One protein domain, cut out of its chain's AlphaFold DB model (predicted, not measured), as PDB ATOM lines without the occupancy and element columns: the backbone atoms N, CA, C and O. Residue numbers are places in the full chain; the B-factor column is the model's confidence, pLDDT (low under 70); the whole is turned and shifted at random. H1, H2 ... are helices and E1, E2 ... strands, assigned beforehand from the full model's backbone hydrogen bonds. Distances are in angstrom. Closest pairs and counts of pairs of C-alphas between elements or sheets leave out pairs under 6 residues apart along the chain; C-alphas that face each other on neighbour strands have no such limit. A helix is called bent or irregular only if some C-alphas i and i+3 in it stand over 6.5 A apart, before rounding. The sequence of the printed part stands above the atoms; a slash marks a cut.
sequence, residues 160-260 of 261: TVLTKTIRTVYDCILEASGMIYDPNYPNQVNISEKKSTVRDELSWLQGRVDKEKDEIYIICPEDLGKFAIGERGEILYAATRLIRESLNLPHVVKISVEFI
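What this domain is: This is residues 160 to 260 of the 261 residues of the protein "RNase NYN domain-containing protein" of Candidatus Poseidoniales archaeon (UniProt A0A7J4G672). A small, strongly twisted three-stranded sheet is covered on one face by helices H1, H3 and H4, two layers with the other face bare. Beyond one end of this body a long loop with the tiny helix H2 sticks out, at residues 182 to 190 and 192 to 197. The printed part has 101 residues, in chain order H1, H2, E1, E2, H3, H4, E3; the mixed sheet runs E1, E2, E3, and the class is mixed, helices and strands. The whole is compact, radius of gyration of the C-alphas 14.2 A, yet elongated, spanning 46 by 25 by 24 A.

Where its parts are: Strands E1, E2 and E3 are residues 206 to 210, 215 to 221 at 18.9 A, and 254 to 260 at 18.8 A, ending at C-alpha 260 (-42.469, -80.616, 20.111). H1, residues 160 to 177, spans 25.6 A from C-alpha 160 (-51.448, -94.147, 11.700). H4 is residues 234 to 247, 20.1 A; H3 is 222 to 229, H2 191 to 194. H3 is irregular: C-alphas 223 and 226 are 7.5 A apart.

How they stand to each other: E1 and E2 form an antiparallel hairpin, with N 208 and O 217 2.9 A apart, within hydrogen-bond range. E2 and E3 are parallel, N 218 to O 256 2.8 A; with H3 and H4 between they make a strand-helix-strand unit, its crossover right-handed. H1, H3 and H4 are on the same face, at heights over the sheet of 10.8, 7.6 and 10.0 A. H1, with residues 165 to 173 alone, touches H4 at a steep tilt of 46 degrees, opposite ways; the closest C-alphas, of Val 169 and Ala 239, are 6.2 A apart. H3 and H4 touch only at the corner, closest C-alphas Ile 229 and Leu 236, 4.6 A. H2 is not on the sheet and is apart from H1. Every O i to N i+4 pair is within range in H1 and H4, 2 of 4 in H3; H2 is too short for one.

The domain as a whole: The C-alphas of Asn 190 and Glu 212, the two farthest apart, are 46.2 A apart. The printed part has no cut; the links H1 to H2 and H2 to E1 are long. Mean pLDDT of the printed part is 75.0; residues 177 to 201, 232 and 250 to 252 are under 70.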
ATOM      1  N   THR A 160     -51.307 -94.413  13.142       90.50
ATOM      2  CA  THR A 160     -51.448 -94.147  11.700       90.50
ATOM      3  C   THR A 160     -52.881 -93.767  11.318       90.50
ATOM      4  O   THR A 160     -53.089 -92.809  10.567       90.50
ATOM      5  N   VAL A 161     -53.874 -94.483  11.854       90.44
ATOM      6  CA  VAL A 161     -55.303 -94.207  11.660       90.44
ATOM      7  C   VAL A 161     -55.663 -92.881  12.317       90.44
ATOM      8  O   VAL A 161     -56.257 -92.024  11.665       90.44
ATOM      9  N   LEU A 162     -55.245 -92.676  13.569       93.44
ATOM     10  CA  LEU A 162     -55.460 -91.425  14.290       93.44
ATOM     11  C   LEU A 162     -54.839 -90.237  13.552       93.44
ATOM     12  O   LEU A 162     -55.509 -89.231  13.338       93.44
ATOM     13  N   THR A 163     -53.583 -90.367  13.124       92.69
ATOM     14  CA  THR A 163     -52.863 -89.338  12.366       92.69
ATOM     15  C   THR A 163     -53.621 -88.972  11.098       92.69
ATOM     16  O   THR A 163     -53.833 -87.793  10.821       92.69
ATOM     17  N   LYS A 164     -54.085 -89.969  10.337       91.38
ATOM     18  CA  LYS A 164     -54.872 -89.726   9.126       91.38
ATOM     19  C   LYS A 164     -56.169 -88.978   9.442       91.38
ATOM     20  O   LYS A 164     -56.471 -87.996   8.771       91.38
ATOM     21  N   THR A 165     -56.890 -89.398  10.480       92.25
ATOM     22  CA  THR A 165     -58.131 -88.747  10.921       92.25
ATOM     23  C   THR A 165     -57.896 -87.302  11.348       92.25
ATOM     24  O   THR A 165     -58.606 -86.417  10.878       92.25
ATOM     25  N   ILE A 166     -56.885 -87.042  12.184       93.19
ATOM     26  CA  ILE A 166     -56.500 -85.689  12.608       93.19
ATOM     27  C   ILE A 166     -56.244 -84.820  11.379       93.19
ATOM     28  O   ILE A 166     -56.834 -83.751  11.258       93.19
ATOM     29  N   ARG A 167     -55.426 -85.290  10.433       91.19
ATOM     30  CA  ARG A 167     -55.099 -84.522   9.224       91.19
ATOM     31  C   ARG A 167     -56.339 -84.205   8.397       91.19
ATOM     32  O   ARG A 167     -56.527 -83.057   8.021       91.19
ATOM     33  N   THR A 168     -57.217 -85.181   8.172       89.50
ATOM     34  CA  THR A 168     -58.476 -84.949   7.450       89.50
ATOM     35  C   THR A 168     -59.364 -83.928   8.161       89.50
ATOM     36  O   THR A 168     -59.881 -83.016   7.524       89.50
ATOM     37  N   VAL A 169     -59.513 -84.041   9.483       91.44
ATOM     38  CA  VAL A 169     -60.321 -83.105  10.277       91.44
ATOM     39  C   VAL A 169     -59.756 -81.686  10.203       91.44
ATOM     40  O   VAL A 169     -60.505 -80.743   9.955       91.44
ATOM     41  N   TYR A 170     -58.445 -81.526  10.391       89.62
ATOM     42  CA  TYR A 170     -57.799 -80.216  10.333       89.62
ATOM     43  C   TYR A 170     -57.846 -79.606   8.932       89.62
ATOM     44  O   TYR A 170     -58.092 -78.409   8.822       89.62
ATOM     45  N   ASP A 171     -57.690 -80.403   7.873       83.88
ATOM     46  CA  ASP A 171     -57.833 -79.927   6.491       83.88
ATOM     47  C   ASP A 171     -59.236 -79.342   6.253       83.88
ATOM     48  O   ASP A 171     -59.374 -78.203   5.798       83.88
ATOM     49  N   CYS A 172     -60.287 -80.046   6.697       82.94
ATOM     50  CA  CYS A 172     -61.662 -79.550   6.617       82.94
ATOM     51  C   CYS A 172     -61.892 -78.274   7.445       82.94
ATOM     52  O   CYS A 172     -62.561 -77.353   6.975       82.94
ATOM     53  N   ILE A 173     -61.367 -78.196   8.673       83.88
ATOM     54  CA  ILE A 173     -61.545 -77.016   9.539       83.88
ATOM     55  C   ILE A 173     -60.819 -75.801   8.961       83.88
ATOM     56  O   ILE A 173     -61.372 -74.700   8.945       83.88
ATOM     57  N   LEU A 174     -59.589 -75.976   8.480       77.94
ATOM     58  CA  LEU A 174     -58.818 -74.892   7.879       77.94
ATOM     59  C   LEU A 174     -59.500 -74.389   6.599       77.94
ATOM     60  O   LEU A 174     -59.605 -73.178   6.411       77.94
ATOM     61  N   GLU A 175     -60.046 -75.288   5.774       75.19
ATOM     62  CA  GLU A 175     -60.837 -74.910   4.598       75.19
ATOM     63  C   GLU A 175     -62.114 -74.145   4.970       75.19
ATOM     64  O   GLU A 175     -62.374 -73.078   4.411       75.19
ATOM     65  N   ALA A 176     -62.874 -74.634   5.953       72.62
ATOM     66  CA  ALA A 176     -64.141 -74.029   6.362       72.62
ATOM     67  C   ALA A 176     -63.984 -72.700   7.122       72.62
ATOM     68  O   ALA A 176     -64.821 -71.809   6.985       72.62
ATOM     69  N   SER A 177     -62.932 -72.556   7.931       68.06
ATOM     70  CA  SER A 177     -62.699 -71.363   8.761       68.06
ATOM     71  C   SER A 177     -62.307 -70.131   7.955       68.06
ATOM     72  O   SER A 177     -62.306 -69.026   8.491       68.06
ATOM     73  N   GLY A 178     -61.919 -70.300   6.688       59.28
ATOM     74  CA  GLY A 178     -61.338 -69.202   5.937       59.28
ATOM     75  C   GLY A 178     -60.073 -68.648   6.602       59.28
ATOM     76  O   GLY A 178     -59.648 -67.568   6.230       59.28
ATOM     77  N   MET A 179     -59.413 -69.366   7.526       54.78
ATOM     78  CA  MET A 179     -58.032 -69.049   7.938       54.78
ATOM     79  C   MET A 179     -57.022 -69.339   6.813       54.78
ATOM     80  O   MET A 179     -55.848 -68.995   6.904       54.78
ATOM     81  N   ILE A 180     -57.508 -69.905   5.704       46.28
ATOM     82  CA  ILE A 180     -56.871 -69.892   4.380       46.28
ATOM     83  C   ILE A 180     -57.066 -68.530   3.661       46.28
ATOM     84  O   ILE A 180     -56.421 -68.257   2.653       46.28
ATOM     85  N   TYR A 181     -57.937 -67.655   4.166       42.66
ATOM     86  CA  TYR A 181     -58.474 -66.463   3.504       42.66
ATOM     87  C   TYR A 181     -58.754 -65.309   4.496       42.66
ATOM     88  O   TYR A 181     -59.868 -64.795   4.564       42.66
ATOM     89  N   ASP A 182     -57.749 -64.860   5.256       41.41
ATOM     90  CA  ASP A 182     -57.828 -63.554   5.928       41.41
ATOM     91  C   ASP A 182     -57.293 -62.449   4.990       41.41
ATOM     92  O   ASP A 182     -56.079 -62.363   4.765       41.41
ATOM     93  N   PRO A 183     -58.157 -61.586   4.418       41.62
ATOM     94  CA  PRO A 183     -57.727 -60.490   3.557       41.62
ATOM     95  C   PRO A 183     -56.922 -59.390   4.275       41.62
ATOM     96  O   PRO A 183     -56.316 -58.573   3.584       41.62
ATOM     97  N   ASN A 184     -56.865 -59.371   5.615       41.84
ATOM     98  CA  ASN A 184     -56.086 -58.409   6.406       41.84
ATOM     99  C   ASN A 184     -54.661 -58.886   6.755       41.84
ATOM    100  O   ASN A 184     -53.908 -58.132   7.376       41.84
ATOM    101  N   TYR A 185     -54.251 -60.094   6.351       44.69
ATOM    102  CA  TYR A 185     -52.891 -60.594   6.581       44.69
ATOM    103  C   TYR A 185     -51.913 -60.115   5.479       44.69
ATOM    104  O   TYR A 185     -52.133 -60.390   4.293       44.69
ATOM    105  N   PRO A 186     -50.812 -59.410   5.819       37.25
ATOM    106  CA  PRO A 186     -49.907 -58.822   4.835       37.25
ATOM    107  C   PRO A 186     -48.954 -59.883   4.272       37.25
ATOM    108  O   PRO A 186     -47.889 -60.131   4.827       37.25
ATOM    109  N   ASN A 187     -49.392 -60.541   3.198       40.09
ATOM    110  CA  ASN A 187     -48.625 -61.087   2.064       40.09
ATOM    111  C   ASN A 187     -49.487 -62.158   1.385       40.09
ATOM    112  O   ASN A 187     -49.264 -63.361   1.527       40.09
ATOM    113  N   GLN A 188     -50.503 -61.706   0.649       40.66
ATOM    114  CA  GLN A 188     -51.321 -62.577  -0.186       40.66
ATOM    115  C   GLN A 188     -50.475 -63.093  -1.352       40.66
ATOM    116  O   GLN A 188     -50.302 -62.421  -2.369       40.66
ATOM    117  N   VAL A 189     -49.925 -64.296  -1.203       38.31
ATOM    118  CA  VAL A 189     -49.442 -65.065  -2.348       38.31
ATOM    119  C   VAL A 189     -50.648 -65.766  -2.960       38.31
ATOM    120  O   VAL A 189     -51.378 -66.474  -2.271       38.31
ATOM    121  N   ASN A 190     -50.850 -65.538  -4.252       38.41
ATOM    122  CA  ASN A 190     -51.953 -66.048  -5.055       38.41
ATOM    123  C   ASN A 190     -52.101 -67.581  -4.901       38.41
ATOM    124  O   ASN A 190     -51.238 -68.357  -5.315       38.41
ATOM    125  N   ILE A 191     -53.189 -68.032  -4.268       40.56
ATOM    126  CA  ILE A 191     -53.374 -69.427  -3.816       40.56
ATOM    127  C   ILE A 191     -53.654 -70.392  -4.984       40.56
ATOM    128  O   ILE A 191     -53.539 -71.607  -4.821       40.56
ATOM    129  N   SER A 192     -53.916 -69.899  -6.201       42.44
ATOM    130  CA  SER A 192     -53.942 -70.768  -7.387       42.44
ATOM    131  C   SER A 192     -52.580 -71.403  -7.691       42.44
ATOM    132  O   SER A 192     -52.548 -72.468  -8.299       42.44
ATOM    133  N   GLU A 193     -51.477 -70.806  -7.224       42.53
ATOM    134  CA  GLU A 193     -50.110 -71.300  -7.447       42.53
ATOM    135  C   GLU A 193     -49.520 -72.045  -6.231       42.53
ATOM    136  O   GLU A 193     -48.524 -72.748  -6.367       42.53
ATOM    137  N   LYS A 194     -50.148 -71.951  -5.046       39.53
ATOM    138  CA  LYS A 194     -49.669 -72.555  -3.780       39.53
ATOM    139  C   LYS A 194     -50.593 -73.613  -3.167       39.53
ATOM    140  O   LYS A 194     -50.400 -74.008  -2.018       39.53
ATOM    141  N   LYS A 195     -51.553 -74.135  -3.934       41.97
ATOM    142  CA  LYS A 195     -52.391 -75.278  -3.528       41.97
ATOM    143  C   LYS A 195     -51.601 -76.527  -3.089       41.97
ATOM    144  O   LYS A 195     -52.223 -77.395  -2.500       41.97
ATOM    145  N   SER A 196     -50.288 -76.622  -3.335       45.34
ATOM    146  CA  SER A 196     -49.513 -77.865  -3.190       45.34
ATOM    147  C   SER A 196     -48.379 -77.858  -2.149       45.34
ATOM    148  O   SER A 196     -47.540 -78.740  -2.187       45.34
ATOM    149  N   THR A 197     -48.238 -76.867  -1.261       44.53
ATOM    150  CA  THR A 197     -47.108 -76.896  -0.284       44.53
ATOM    151  C   THR A 197     -47.533 -76.925   1.175       44.53
ATOM    152  O   THR A 197     -46.878 -77.581   1.974       44.53
ATOM    153  N   VAL A 198     -48.652 -76.289   1.533       43.88
ATOM    154  CA  VAL A 198     -49.209 -76.376   2.899       43.88
ATOM    155  C   VAL A 198     -50.246 -77.499   3.008       43.88
ATOM    156  O   VAL A 198     -50.267 -78.206   4.014       43.88
ATOM    157  N   ARG A 199     -51.059 -77.691   1.953       46.31
ATOM    158  CA  ARG A 199     -52.052 -78.777   1.840       46.31
ATOM    159  C   ARG A 199     -51.412 -80.156   1.750       46.31
ATOM    160  O   ARG A 199     -51.963 -81.092   2.312       46.31
ATOM    161  N   ASP A 200     -50.281 -80.269   1.051       50.16
ATOM    162  CA  ASP A 200     -49.698 -81.585   0.791       50.16
ATOM    163  C   ASP A 200     -49.169 -82.217   2.068       50.16
ATOM    164  O   ASP A 200     -49.354 -83.409   2.269       50.16
ATOM    165  N   GLU A 201     -48.589 -81.438   2.974       61.47
ATOM    166  CA  GLU A 201     -48.097 -81.979   4.223       61.47
ATOM    167  C   GLU A 201     -49.180 -82.484   5.205       61.47
ATOM    168  O   GLU A 201     -49.329 -83.679   5.458       61.47
ATOM    169  N   LEU A 202     -49.736 -81.530   5.981       75.69
ATOM    170  CA  LEU A 202     -50.111 -81.714   7.404       75.69
ATOM    171  C   LEU A 202     -49.223 -82.751   8.141       75.69
ATOM    172  O   LEU A 202     -49.637 -83.341   9.136       75.69
ATOM    173  N   SER A 203     -47.994 -82.998   7.663       80.19
ATOM    174  CA  SER A 203     -47.149 -84.117   8.083       80.19
ATOM    175  C   SER A 203     -46.551 -83.850   9.448       80.19
ATOM    176  O   SER A 203     -46.260 -84.784  10.196       80.19
ATOM    177  N   TRP A 204     -46.474 -82.561   9.769       83.12
ATOM    178  CA  TRP A 204     -46.199 -81.992  11.072       83.12
ATOM    179  C   TRP A 204     -47.309 -82.261  12.100       83.12
ATOM    180  O   TRP A 204     -47.022 -82.193  13.287       83.12
ATOM    181  N   LEU A 205     -48.542 -82.595  11.687       89.25
ATOM    182  CA  LEU A 205     -49.553 -83.144  12.592       89.25
ATOM    183  C   LEU A 205     -49.395 -84.654  12.676       89.25
ATOM    184  O   LEU A 205     -49.458 -85.372  11.666       89.25
ATOM    185  N   GLN A 206     -49.258 -85.137  13.902       93.12
ATOM    186  CA  GLN A 206     -49.268 -86.556  14.212       93.12
ATOM    187  C   GLN A 206     -50.274 -86.841  15.320       93.12
ATOM    188  O   GLN A 206     -50.588 -85.989  16.147       93.12
ATOM    189  N   GLY A 207     -50.815 -88.048  15.299       94.12
ATOM    190  CA  GLY A 207     -51.634 -88.588  16.364       94.12
ATOM    191  C   GLY A 207     -50.840 -89.612  17.146       94.12
ATOM    192  O   GLY A 207     -50.256 -90.507  16.539       94.12
ATOM    193  N   ARG A 208     -50.866 -89.511  18.469       95.69
ATOM    194  CA  ARG A 208     -50.369 -90.559  19.359       95.69
ATOM    195  C   ARG A 208     -51.450 -90.948  20.345       95.69
ATOM    196  O   ARG A 208     -52.091 -90.084  20.943       95.69
ATOM    197  N   VAL A 209     -51.622 -92.245  20.530       90.12
ATOM    198  CA  VAL A 209     -52.549 -92.807  21.504       90.12
ATOM    199  C   VAL A 209     -51.778 -93.297  22.727       90.12
ATOM    200  O   VAL A 209     -50.927 -94.176  22.619       90.12
ATOM    201  N   ASP A 210     -52.107 -92.775  23.907       88.38
ATOM    202  CA  ASP A 210     -51.757 -93.418  25.174       88.38
ATOM    203  C   ASP A 210     -52.899 -94.365  25.556       88.38
ATOM    204  O   ASP A 210     -53.907 -93.962  26.144       88.38
ATOM    205  N   LYS A 211     -52.742 -95.630  25.155       81.25
ATOM    206  CA  LYS A 211     -53.769 -96.664  25.322       81.25
ATOM    207  C   LYS A 211     -54.048 -96.955  26.788       81.25
ATOM    208  O   LYS A 211     -55.179 -97.248  27.128       81.25
ATOM    209  N   GLU A 212     -53.046 -96.847  27.656       75.19
ATOM    210  CA  GLU A 212     -53.207 -97.132  29.084       75.19
ATOM    211  C   GLU A 212     -53.994 -96.031  29.804       75.19
ATOM    212  O   GLU A 212     -54.647 -96.300  30.813       75.19
ATOM    213  N   LYS A 213     -53.950 -94.794  29.289       79.69
ATOM    214  CA  LYS A 213     -54.603 -93.631  29.907       79.69
ATOM    215  C   LYS A 213     -55.865 -93.139  29.198       79.69
ATOM    216  O   LYS A 213     -56.494 -92.212  29.704       79.69
ATOM    217  N   ASP A 214     -56.228 -93.708  28.047       80.06
ATOM    218  CA  ASP A 214     -57.276 -93.171  27.162       80.06
ATOM    219  C   ASP A 214     -57.076 -91.697  26.805       80.06
ATOM    220  O   ASP A 214     -58.002 -90.874  26.775       80.06
ATOM    221  N   GLU A 215     -55.825 -91.362  26.514       89.88
ATOM    222  CA  GLU A 215     -55.452 -90.029  26.079       89.88
ATOM    223  C   GLU A 215     -55.000 -90.070  24.622       89.88
ATOM    224  O   GLU A 215     -54.209 -90.909  24.192       89.88
ATOM    225  N   ILE A 216     -55.514 -89.127  23.847       94.25
ATOM    226  CA  ILE A 216     -55.104 -88.867  22.479       94.25
ATOM    227  C   ILE A 216     -54.310 -87.571  22.473       94.25
ATOM    228  O   ILE A 216     -54.758 -86.532  22.965       94.25
ATOM    229  N   TYR A 217     -53.147 -87.636  21.849       95.88
ATOM    230  CA  TYR A 217     -52.255 -86.512  21.663       95.88
ATOM    231  C   TYR A 217     -52.249 -86.120  20.191       95.88
ATOM    232  O   TYR A 217     -51.944 -86.932  19.316       95.88
ATOM    233  N   ILE A 218     -52.597 -84.865  19.928       95.94
ATOM    234  CA  ILE A 218     -52.323 -84.184  18.668       95.94
ATOM    235  C   ILE A 218     -50.931 -83.581  18.827       95.94
ATOM    236  O   ILE A 218     -50.749 -82.617  19.566       95.94
ATOM    237  N   ILE A 219     -49.946 -84.176  18.177       95.00
ATOM    238  CA  ILE A 219     -48.561 -83.726  18.239       95.00
ATOM    239  C   ILE A 219     -48.343 -82.713  17.119       95.00
ATOM    240  O   ILE A 219     -48.665 -83.000  15.960       95.00
ATOM    241  N   CYS A 220     -47.804 -81.544  17.460       89.56
ATOM    242  CA  CYS A 220     -47.407 -80.535  16.486       89.56
ATOM    243  C   CYS A 220     -46.152 -79.756  16.921       89.56
ATOM    244  O   CYS A 220     -45.901 -79.612  18.116       89.56
ATOM    245  N   PRO A 221     -45.371 -79.222  15.968       85.31
ATOM    246  CA  PRO A 221     -44.303 -78.274  16.261       85.31
ATOM    247  C   PRO A 221     -44.821 -77.010  16.954       85.31
ATOM    248  O   PRO A 221     -45.900 -76.508  16.615       85.31
ATOM    249  N   GLU A 222     -44.051 -76.475  17.903       83.88
ATOM    250  CA  GLU A 222     -44.428 -75.276  18.667       83.88
ATOM    251  C   GLU A 222     -44.707 -74.061  17.758       83.88
ATOM    252  O   GLU A 222     -45.695 -73.344  17.946       83.88
ATOM    253  N   ASP A 223     -43.912 -73.873  16.701       80.00
ATOM    254  CA  ASP A 223     -44.052 -72.779  15.728       80.00
ATOM    255  C   ASP A 223     -45.346 -72.857  14.891       80.00
ATOM    256  O   ASP A 223     -45.844 -71.841  14.385       80.00
ATOM    257  N   LEU A 224     -45.943 -74.048  14.798       82.25
ATOM    258  CA  LEU A 224     -47.213 -74.308  14.119       82.25
ATOM    259  C   LEU A 224     -48.402 -74.414  15.083       82.25
ATOM    260  O   LEU A 224     -49.544 -74.574  14.639       82.25
ATOM    261  N   GLY A 225     -48.184 -74.241  16.389       76.75
ATOM    262  CA  GLY A 225     -49.211 -74.428  17.413       76.75
ATOM    263  C   GLY A 225     -50.453 -73.554  17.249       76.75
ATOM    264  O   GLY A 225     -51.566 -73.999  17.530       76.75
ATOM    265  N   LYS A 226     -50.305 -72.353  16.681       78.62
ATOM    266  CA  LYS A 226     -51.439 -71.469  16.354       78.62
ATOM    267  C   LYS A 226     -52.434 -72.090  15.365       78.62
ATOM    268  O   LYS A 226     -53.617 -71.786  15.441       78.62
ATOM    269  N   PHE A 227     -51.981 -72.966  14.464       80.88
ATOM    270  CA  PHE A 227     -52.845 -73.678  13.515       80.88
ATOM    271  C   PHE A 227     -53.491 -74.913  14.144       80.88
ATOM    272  O   PHE A 227     -54.564 -75.324  13.713       80.88
ATOM    273  N   ALA A 228     -52.854 -75.499  15.160       81.62
ATOM    274  CA  ALA A 228     -53.412 -76.616  15.912       81.62
ATOM    275  C   ALA A 228     -54.470 -76.148  16.929       81.62
ATOM    276  O   ALA A 228     -55.489 -76.815  17.113       81.62
ATOM    277  N   ILE A 229     -54.238 -75.002  17.579       82.81
ATOM    278  CA  ILE A 229     -55.059 -74.509  18.690       82.81
ATOM    279  C   ILE A 229     -56.040 -73.409  18.267       82.81
ATOM    280  O   ILE A 229     -57.198 -73.447  18.685       82.81
ATOM    281  N   GLY A 230     -55.639 -72.480  17.402       77.50
ATOM    282  CA  GLY A 230     -56.348 -71.211  17.194       77.50
ATOM    283  C   GLY A 230     -55.967 -70.161  18.242       77.50
ATOM    284  O   GLY A 230     -55.275 -70.468  19.215       77.50
ATOM    285  N   GLU A 231     -56.408 -68.913  18.069       73.44
ATOM    286  CA  GLU A 231     -56.040 -67.806  18.974       73.44
ATOM    287  C   GLU A 231     -56.638 -67.965  20.379       73.44
ATOM    288  O   GLU A 231     -56.057 -67.522  21.369       73.44
ATOM    289  N   ARG A 232     -57.816 -68.589  20.472       69.69
ATOM    290  CA  ARG A 232     -58.576 -68.810  21.710       69.69
ATOM    291  C   ARG A 232     -58.907 -70.286  21.939       69.69
ATOM    292  O   ARG A 232     -59.760 -70.591  22.772       69.69
ATOM    293  N   GLY A 233     -58.256 -71.203  21.222       74.31
ATOM    294  CA  GLY A 233     -58.548 -72.638  21.304       74.31
ATOM    295  C   GLY A 233     -59.689 -73.114  20.399       74.31
ATOM    296  O   GLY A 233     -60.106 -74.267  20.501       74.31
ATOM    297  N   GLU A 234     -60.223 -72.253  19.531       79.19
ATOM    298  CA  GLU A 234     -61.384 -72.548  18.691       79.19
ATOM    299  C   GLU A 234     -61.139 -73.680  17.686       79.19
ATOM    300  O   GLU A 234     -62.034 -74.501  17.466       79.19
ATOM    301  N   ILE A 235     -59.925 -73.776  17.125       83.19
ATOM    302  CA  ILE A 235     -59.577 -74.840  16.177       83.19
ATOM    303  C   ILE A 235     -59.477 -76.167  16.922       83.19
ATOM    304  O   ILE A 235     -60.093 -77.147  16.506       83.19
ATOM    305  N   LEU A 236     -58.770 -76.192  18.056       85.81
ATOM    306  CA  LEU A 236     -58.649 -77.399  18.874       85.81
ATOM    307  C   LEU A 236     -60.015 -77.884  19.365       85.81
ATOM    308  O   LEU A 236     -60.275 -79.086  19.374       85.81
ATOM    309  N   TYR A 237     -60.909 -76.967  19.739       80.19
ATOM    310  CA  TYR A 237     -62.271 -77.309  20.136       80.19
ATOM    311  C   TYR A 237     -63.043 -77.993  18.998       80.19
ATOM    312  O   TYR A 237     -63.612 -79.072  19.194       80.19
ATOM    313  N   ALA A 238     -63.028 -77.402  17.798       81.38
ATOM    314  CA  ALA A 238     -63.683 -77.973  16.624       81.38
ATOM    315  C   ALA A 238     -63.074 -79.331  16.231       81.38
ATOM    316  O   ALA A 238     -63.806 -80.296  16.002       81.38
ATOM    317  N   ALA A 239     -61.743 -79.431  16.232       88.88
ATOM    318  CA  ALA A 239     -61.022 -80.654  15.907       88.88
ATOM    319  C   ALA A 239     -61.323 -81.773  16.904       88.88
ATOM    320  O   ALA A 239     -61.676 -82.876  16.499       88.88
ATOM    321  N   THR A 240     -61.277 -81.482  18.205       86.31
ATOM    322  CA  THR A 240     -61.603 -82.435  19.278       86.31
ATOM    323  C   THR A 240     -62.991 -83.034  19.085       86.31
ATOM    324  O   THR A 240     -63.180 -84.241  19.242       86.31
ATOM    325  N   ARG A 241     -63.975 -82.202  18.731       85.75
ATOM    326  CA  ARG A 241     -65.338 -82.664  18.472       85.75
ATOM    327  C   ARG A 241     -65.400 -83.584  17.250       85.75
ATOM    328  O   ARG A 241     -65.939 -84.681  17.355       85.75
ATOM    329  N   LEU A 242     -64.830 -83.166  16.123       89.62
ATOM    330  CA  LEU A 242     -64.883 -83.939  14.879       89.62
ATOM    331  C   LEU A 242     -64.069 -85.237  14.946       89.62
ATOM    332  O   LEU A 242     -64.500 -86.248  14.401       89.62
ATOM    333  N   ILE A 243     -62.934 -85.249  15.650       90.81
ATOM    334  CA  ILE A 243     -62.147 -86.466  15.909       90.81
ATOM    335  C   ILE A 243     -62.977 -87.458  16.727       90.81
ATOM    336  O   ILE A 243     -63.017 -88.640  16.392       90.81
ATOM    337  N   ARG A 244     -63.686 -86.983  17.763       87.50
ATOM    338  CA  ARG A 244     -64.579 -87.831  18.563       87.50
ATOM    339  C   ARG A 244     -65.712 -88.416  17.737       87.50
ATOM    340  O   ARG A 244     -65.937 -89.617  17.812       87.50
ATOM    341  N   GLU A 245     -66.382 -87.601  16.928       84.75
ATOM    342  CA  GLU A 245     -67.445 -88.068  16.031       84.75
ATOM    343  C   GLU A 245     -66.904 -89.083  15.003       84.75
ATOM    344  O   GLU A 245     -67.508 -90.133  14.798       84.75
ATOM    345  N   SER A 246     -65.728 -88.822  14.421       88.38
ATOM    346  CA  SER A 246     -65.114 -89.676  13.390       88.38
ATOM    347  C   SER A 246     -64.658 -91.036  13.921       88.38
ATOM    348  O   SER A 246     -64.712 -92.031  13.203       88.38
ATOM    349  N   LEU A 247     -64.188 -91.080  15.169       85.38
ATOM    350  CA  LEU A 247     -63.679 -92.290  15.818       85.38
ATOM    351  C   LEU A 247     -64.691 -92.901  16.798       85.38
ATOM    352  O   LEU A 247     -64.365 -93.857  17.490       85.38
ATOM    353  N   ASN A 248     -65.911 -92.357  16.870       80.88
ATOM    354  CA  ASN A 248     -66.942 -92.753  17.831       80.88
ATOM    355  C   ASN A 248     -66.427 -92.791  19.289       80.88
ATOM    356  O   ASN A 248     -66.719 -93.715  20.051       80.88
ATOM    357  N   LEU A 249     -65.614 -91.797  19.663       77.00
ATOM    358  CA  LEU A 249     -64.991 -91.722  20.982       77.00
ATOM    359  C   LEU A 249     -65.895 -90.997  21.976       77.00
ATOM    360  O   LEU A 249     -66.441 -89.936  21.659       77.00
ATOM    361  N   PRO A 250     -66.004 -91.496  23.215       67.12
ATOM    362  CA  PRO A 250     -66.749 -90.800  24.248       67.12
ATOM    363  C   PRO A 250     -65.993 -89.556  24.731       67.12
ATOM    364  O   PRO A 250     -64.766 -89.463  24.663       67.12
ATOM    365  N   HIS A 251     -66.722 -88.614  25.329       64.50
ATOM    366  CA  HIS A 251     -66.142 -87.379  25.872       64.50
ATOM    367  C   HIS A 251     -65.120 -87.588  27.004       64.50
ATOM    368  O   HIS A 251     -64.383 -86.653  27.317       64.50
ATOM    369  N   VAL A 252     -65.073 -88.783  27.607       67.31
ATOM    370  CA  VAL A 252     -64.088 -89.134  28.644       67.31
ATOM    371  C   VAL A 252     -62.683 -89.341  28.080       67.31
ATOM    372  O   VAL A 252     -61.726 -89.113  28.811       67.31
ATOM    373  N   VAL A 253     -62.550 -89.688  26.791       75.12
ATOM    374  CA  VAL A 253     -61.247 -89.741  26.115       75.12
ATOM    375  C   VAL A 253     -60.735 -88.316  25.992       75.12
ATOM    376  O   VAL A 253     -61.354 -87.453  25.344       75.12
ATOM    377  N   LYS A 254     -59.615 -88.051  26.653       84.75
ATOM    378  CA  LYS A 254     -58.993 -86.733  26.654       84.75
ATOM    379  C   LYS A 254     -58.222 -86.568  25.354       84.75
ATOM    380  O   LYS A 254     -57.403 -87.405  25.004       84.75
ATOM    381  N   ILE A 255     -58.482 -85.473  24.650       90.56
ATOM    382  CA  ILE A 255     -57.708 -85.065  23.477       90.56
ATOM    383  C   ILE A 255     -56.932 -83.819  23.888       90.56
ATOM    384  O   ILE A 255     -57.508 -82.877  24.433       90.56
ATOM    385  N   SER A 256     -55.619 -83.835  23.713       90.75
ATOM    386  CA  SER A 256     -54.729 -82.731  24.077       90.75
ATOM    387  C   SER A 256     -53.728 -82.472  22.963       90.75
ATOM    388  O   SER A 256     -53.468 -83.350  22.145       90.75
ATOM    389  N   VAL A 257     -53.190 -81.257  22.924       91.62
ATOM    390  CA  VAL A 257     -52.100 -80.906  22.011       91.62
ATOM    391  C   VAL A 257     -50.787 -81.023  22.766       91.62
ATOM    392  O   VAL A 257     -50.678 -80.532  23.890       91.62
ATOM    393  N   GLU A 258     -49.814 -81.681  22.153       94.94
ATOM    394  CA  GLU A 258     -48.439 -81.764  22.634       94.94
ATOM    395  C   GLU A 258     -47.532 -81.028  21.659       94.94
ATOM    396  O   GLU A 258     -47.542 -81.311  20.459       94.94
ATOM    397  N   PHE A 259     -46.767 -80.080  22.193       91.25
ATOM    398  CA  PHE A 259     -45.801 -79.318  21.419       91.25
ATOM    399  C   PHE A 259     -44.441 -79.991  21.455       91.25
ATOM    400  O   PHE A 259     -43.961 -80.363  22.526       91.25
ATOM    401  N   ILE A 260     -43.837 -80.126  20.279       89.50
ATOM    402  CA  ILE A 260     -42.469 -80.616  20.111       89.50
ATOM    403  C   ILE A 260     -41.584 -79.512  19.527       89.50
ATOM    404  O   ILE A 260     -42.068 -78.666  18.768       89.50
TER     405      ILE A 260